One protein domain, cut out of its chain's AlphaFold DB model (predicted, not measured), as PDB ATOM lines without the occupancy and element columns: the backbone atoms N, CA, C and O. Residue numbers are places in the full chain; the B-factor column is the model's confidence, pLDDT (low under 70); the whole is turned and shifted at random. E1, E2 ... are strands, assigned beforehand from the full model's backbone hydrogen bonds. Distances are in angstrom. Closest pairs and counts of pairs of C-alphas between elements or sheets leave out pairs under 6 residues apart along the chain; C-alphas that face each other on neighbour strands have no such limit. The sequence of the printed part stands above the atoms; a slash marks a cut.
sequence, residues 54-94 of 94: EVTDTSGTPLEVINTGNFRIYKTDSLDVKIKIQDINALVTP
ATOM      1  N   GLU A  54       1.599  22.697 -23.066       74.00
ATOM      2  CA  GLU A  54       0.962  21.391 -23.186       74.00
ATOM      3  C   GLU A  54       0.832  20.797 -21.781       74.00
ATOM      4  O   GLU A  54       1.797  20.756 -21.015       74.00
ATOM      5  N   VAL A  55      -0.389  20.400 -21.433       77.06
ATOM      6  CA  VAL A  55      -0.771  19.962 -20.092       77.06
ATOM      7  C   VAL A  55      -1.335  18.550 -20.185       77.06
ATOM      8  O   VAL A  55      -2.352  18.321 -20.846       77.06
ATOM      9  N   THR A  56      -0.674  17.616 -19.511       81.88
ATOM     10  CA  THR A  56      -1.047  16.201 -19.464       81.88
ATOM     11  C   THR A  56      -1.154  15.721 -18.019       81.88
ATOM     12  O   THR A  56      -0.573  16.312 -17.113       81.88
ATOM     13  N   ASP A  57      -1.889  14.638 -17.799       80.62
ATOM     14  CA  ASP A  57      -1.791  13.860 -16.562       80.62
ATOM     15  C   ASP A  57      -0.467  13.068 -16.545       80.62
ATOM     16  O   ASP A  57       0.186  12.892 -17.574       80.62
ATOM     17  N   THR A  58      -0.119  12.527 -15.384       79.31
ATOM     18  CA  THR A  58       1.023  11.646 -15.085       79.31
ATOM     19  C   THR A  58       1.145  10.422 -15.994       79.31
ATOM     20  O   THR A  58       2.226   9.863 -16.159       79.31
ATOM     21  N   SER A  59       0.039  10.002 -16.614       82.06
ATOM     22  CA  SER A  59       0.006   8.914 -17.601       82.06
ATOM     23  C   SER A  59       0.254   9.387 -19.045       82.06
ATOM     24  O   SER A  59       0.184   8.589 -19.976       82.06
ATOM     25  N   GLY A  60       0.522  10.681 -19.257       77.00
ATOM     26  CA  GLY A  60       0.726  11.297 -20.572       77.00
ATOM     27  C   GLY A  60      -0.564  11.620 -21.335       77.00
ATOM     28  O   GLY A  60      -0.502  12.036 -22.490       77.00
ATOM     29  N   THR A  61      -1.729  11.444 -20.711       82.81
ATOM     30  CA  THR A  61      -3.030  11.734 -21.324       82.81
ATOM     31  C   THR A  61      -3.311  13.241 -21.285       82.81
ATOM     32  O   THR A  61      -3.193  13.838 -20.212       82.81
ATOM     33  N   PRO A  62      -3.706  13.881 -22.403       80.50
ATOM     34  CA  PRO A  62      -4.127  15.281 -22.397       80.50
ATOM     35  C   PRO A  62      -5.325  15.500 -21.470       80.50
ATOM     36  O   PRO A  62      -6.312  14.767 -21.543       80.50
ATOM     37  N   LEU A  63      -5.245  16.514 -20.609       82.19
ATOM     38  CA  LEU A  63      -6.335  16.865 -19.698       82.19
ATOM     39  C   LEU A  63      -7.397  17.714 -20.408       82.19
ATOM     40  O   LEU A  63      -7.073  18.565 -21.240       82.19
ATOM     41  N   GLU A  64      -8.670  17.523 -20.043       80.50
ATOM     42  CA  GLU A  64      -9.752  18.386 -20.526       80.50
ATOM     43  C   GLU A  64      -9.546  19.838 -20.073       80.50
ATOM     44  O   GLU A  64      -9.265  20.130 -18.907       80.50
ATOM     45  N   VAL A  65      -9.709  20.763 -21.023       80.94
ATOM     46  CA  VAL A  65      -9.559  22.205 -20.810       80.94
ATOM     47  C   VAL A  65     -10.923  22.852 -20.622       80.94
ATOM     48  O   VAL A  65     -11.759  22.824 -21.526       80.94
ATOM     49  N   ILE A  66     -11.097  23.567 -19.510       84.56
ATOM     50  CA  ILE A  66     -12.197  24.515 -19.326       84.56
ATOM     51  C   ILE A  66     -11.675  25.916 -19.663       84.56
ATOM     52  O   ILE A  66     -10.830  26.468 -18.957       84.56
ATOM     53  N   ASN A  67     -12.175  26.510 -20.749       80.56
ATOM     54  CA  ASN A  67     -11.815  27.874 -21.145       80.56
ATOM     55  C   ASN A  67     -12.748  28.885 -20.459       80.56
ATOM     56  O   ASN A  67     -13.950  28.883 -20.720       80.56
ATOM     57  N   THR A  68     -12.205  29.764 -19.612       77.81
ATOM     58  CA  THR A  68     -12.953  30.866 -18.972       77.81
ATOM     59  C   THR A  68     -12.287  32.200 -19.298       77.81
ATOM     60  O   THR A  68     -11.251  32.551 -18.731       77.81
ATOM     61  N   GLY A  69     -12.871  32.957 -20.231       76.69
ATOM     62  CA  GLY A  69     -12.274  34.199 -20.728       76.69
ATOM     63  C   GLY A  69     -10.890  33.949 -21.334       76.69
ATOM     64  O   GLY A  69     -10.763  33.175 -22.278       76.69
ATOM     65  N   ASN A  70      -9.858  34.576 -20.758       69.75
ATOM     66  CA  ASN A  70      -8.458  34.414 -21.173       69.75
ATOM     67  C   ASN A  70      -7.682  33.373 -20.338       69.75
ATOM     68  O   ASN A  70      -6.452  33.376 -20.348       69.75
ATOM     69  N   PHE A  71      -8.367  32.489 -19.612       67.50
ATOM     70  CA  PHE A  71      -7.736  31.473 -18.770       67.50
ATOM     71  C   PHE A  71      -8.112  30.061 -19.228       67.50
ATOM     72  O   PHE A  71      -9.280  29.779 -19.506       67.50
ATOM     73  N   ARG A  72      -7.117  29.167 -19.263       75.31
ATOM     74  CA  ARG A  72      -7.319  27.715 -19.357       75.31
ATOM     75  C   ARG A  72      -7.248  27.124 -17.961       75.31
ATOM     76  O   ARG A  72      -6.243  27.291 -17.277       75.31
ATOM     77  N   ILE A  73      -8.318  26.459 -17.548       81.31
ATOM     78  CA  ILE A  73      -8.428  25.808 -16.246       81.31
ATOM     79  C   ILE A  73      -8.433  24.300 -16.485       81.31
ATOM     80  O   ILE A  73      -9.235  23.800 -17.274       81.31
ATOM     81  N   TYR A  74      -7.546  23.594 -15.790       82.44
ATOM     82  CA  TYR A  74      -7.437  22.139 -15.818       82.44
ATOM     83  C   TYR A  74      -7.881  21.607 -14.461       82.44
ATOM     84  O   TYR A  74      -7.322  21.991 -13.434       82.44
ATOM     85  N   LYS A  75      -8.906  20.755 -14.443       80.19
ATOM     86  CA  LYS A  75      -9.371  20.111 -13.213       80.19
ATOM     87  C   LYS A  75      -8.731  18.731 -13.127       80.19
ATOM     88  O   LYS A  75      -9.177  17.809 -13.798       80.19
ATOM     89  N   THR A  76      -7.673  18.622 -12.335       78.25
ATOM     90  CA  THR A  76      -6.896  17.392 -12.162       78.25
ATOM     91  C   THR A  76      -6.296  17.339 -10.759       78.25
ATOM     92  O   THR A  76      -6.045  18.390 -10.167       78.25
ATOM     93  N   ASP A  77      -6.051  16.133 -10.248       80.69
ATOM     94  CA  ASP A  77      -5.351  15.915  -8.974       80.69
ATOM     95  C   ASP A  77      -3.822  15.907  -9.151       80.69
ATOM     96  O   ASP A  77      -3.081  16.124  -8.193       80.69
ATOM     97  N   SER A  78      -3.342  15.689 -10.380       74.44
ATOM     98  CA  SER A  78      -1.925  15.733 -10.738       74.44
ATOM     99  C   SER A  78      -1.717  16.312 -12.138       74.44
ATOM    100  O   SER A  78      -2.574  16.184 -13.013       74.44
ATOM    101  N   LEU A  79      -0.589  16.987 -12.343       78.94
ATOM    102  CA  LEU A  79      -0.325  17.771 -13.542       78.94
ATOM    103  C   LEU A  79       1.142  17.665 -13.967       78.94
ATOM    104  O   LEU A  79       2.027  18.070 -13.216       78.94
ATOM    105  N   ASP A  80       1.364  17.255 -15.214       80.38
ATOM    106  CA  ASP A  80       2.626  17.424 -15.927       80.38
ATOM    107  C   ASP A  80       2.502  18.565 -16.947       80.38
ATOM    108  O   ASP A  80       1.626  18.565 -17.818       80.38
ATOM    109  N   VAL A  81       3.395  19.557 -16.848       78.00
ATOM    110  CA  VAL A  81       3.416  20.730 -17.737       78.00
ATOM    111  C   VAL A  81       4.660  20.702 -18.612       78.00
ATOM    112  O   VAL A  81       5.785  20.712 -18.114       78.00
ATOM    113  N   LYS A  82       4.463  20.757 -19.930       77.56
ATOM    114  CA  LYS A  82       5.535  20.977 -20.903       77.56
ATOM    115  C   LYS A  82       5.419  22.385 -21.471       77.56
ATOM    116  O   LYS A  82       4.365  22.791 -21.957       77.56
ATOM    117  N   ILE A  83       6.523  23.127 -21.409       76.19
ATOM    118  CA  ILE A  83       6.610  24.500 -21.910       76.19
ATOM    119  C   ILE A  83       7.376  24.481 -23.226       76.19
ATOM    120  O   ILE A  83       8.545  24.095 -23.277       76.19
ATOM    121  N   LYS A  84       6.722  24.916 -24.299       73.19
ATOM    122  CA  LYS A  84       7.336  25.079 -25.610       73.19
ATOM    123  C   LYS A  84       7.859  26.502 -25.752       73.19
ATOM    124  O   LYS A  84       7.091  27.456 -25.850       73.19
ATOM    125  N   ILE A  85       9.179  26.634 -25.809       68.94
ATOM    126  CA  ILE A  85       9.847  27.898 -26.117       68.94
ATOM    127  C   ILE A  85       9.978  27.991 -27.638       68.94
ATOM    128  O   ILE A  85      10.588  27.125 -28.264       68.94
ATOM    129  N   GLN A  86       9.363  29.009 -28.241       68.62
ATOM    130  CA  GLN A  86       9.365  29.173 -29.697       68.62
ATOM    131  C   GLN A  86      10.694  29.729 -30.225       68.62
ATOM    132  O   GLN A  86      11.122  29.339 -31.307       68.62
ATOM    133  N   ASP A  87      11.349  30.599 -29.456       73.62
ATOM    134  CA  ASP A  87      12.672  31.127 -29.770       73.62
ATOM    135  C   ASP A  87      13.493  31.253 -28.487       73.62
ATOM    136  O   ASP A  87      13.213  32.088 -27.626       73.62
ATOM    137  N   ILE A  88      14.491  30.383 -28.344       73.69
ATOM    138  CA  ILE A  88      15.379  30.378 -27.182       73.69
ATOM    139  C   ILE A  88      16.321  31.585 -27.186       73.69
ATOM    140  O   ILE A  88      16.721  32.035 -26.118       73.69
ATOM    141  N   ASN A  89      16.638  32.144 -28.359       74.62
ATOM    142  CA  ASN A  89      17.597  33.241 -28.486       74.62
ATOM    143  C   ASN A  89      17.028  34.557 -27.945       74.62
ATOM    144  O   ASN A  89      17.767  35.353 -27.374       74.62
ATOM    145  N   ALA A  90      15.707  34.741 -28.040       66.50
ATOM    146  CA  ALA A  90      14.999  35.881 -27.459       66.50
ATOM    147  C   ALA A  90      15.066  35.931 -25.918       66.50
ATOM    148  O   ALA A  90      14.775  36.969 -25.332       66.50
ATOM    149  N   LEU A  91      15.441  34.830 -25.255       59.59
ATOM    150  CA  LEU A  91      15.601  34.759 -23.796       59.59
ATOM    151  C   LEU A  91      17.026  35.075 -23.323       59.59
ATOM    152  O   LEU A  91      17.246  35.213 -22.122       59.59
ATOM    153  N   VAL A  92      17.997  35.145 -24.238       72.50
ATOM    154  CA  VAL A  92      19.427  35.299 -23.908       72.50
ATOM    155  C   VAL A  92      19.929  36.725 -24.142       72.50
ATOM    156  O   VAL A  92      21.033  37.067 -23.725       72.50
ATOM    157  N   THR A  93      19.133  37.572 -24.795       54.12
ATOM    158  CA  THR A  93      19.423  39.000 -24.944       54.12
ATOM    159  C   THR A  93      18.850  39.787 -23.756       54.12
ATOM    160  O   THR A  93      17.636  39.719 -23.561       54.12
ATOM    161  N   PRO A  94      19.693  40.486 -22.966       54.56
ATOM    162  CA  PRO A  94      19.262  41.301 -21.826       54.56
ATOM    163  C   PRO A  94      18.436  42.527 -22.229       54.56
ATOM    164  O   PRO A  94      18.615  43.026 -23.366       54.56
TER     165      PRO A  94
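Overview. This is residues 54 to 94 of the 94 residues of an uncharacterized protein of Microgenomates group bacterium Gr01-1014_80 (UniProt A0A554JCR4). With little regular structure, this is a flat, two-part body: the hairpin E2 and E3 projects to one side of a second small ladder, E1 with E4, and the free tail 85 to 94 sticks out beyond E4. The printed part has 41 residues, no named helix and four strands, E1 to E4, all antiparallel in two sheets of two; the class is all strand, with 15 residues in named elements. It is only just extended, close to loose, with a radius of gyration of the C-alphas of 13.7 A and spans of 37 by 28 by 13 A.

Along the chain. Find C-alpha 54 at (0.962, 21.391, -23.186), where E1, residues 54 to 56, begins. Next come E2, residues 65 to 68, 9.5 A long, and E3, residues 71 to 74, 9.8 A. E4, residues 80 to 83, runs 10.1 A to C-alpha 83 at (6.610, 24.500, -21.910).

Arrangement. Look first at E1 and E4, antiparallel at 169 degrees, with N 54 and O 82 3.0 A apart, within hydrogen-bond range. In the hairpin E2 and E3, antiparallel at 146 degrees, N 66 and O 73 are 2.9 A apart, also within range. E1 and E3 are only just apart, closest 8.2 A.

Size, cuts and confidence. The C-alphas of Ser 59 and Pro 94 are the farthest apart, 37.9 A. The printed part has no cut and no long link; pLDDT is under 70 at residues 70 to 71, 85 to 86, 90 to 91 and 93 to 94.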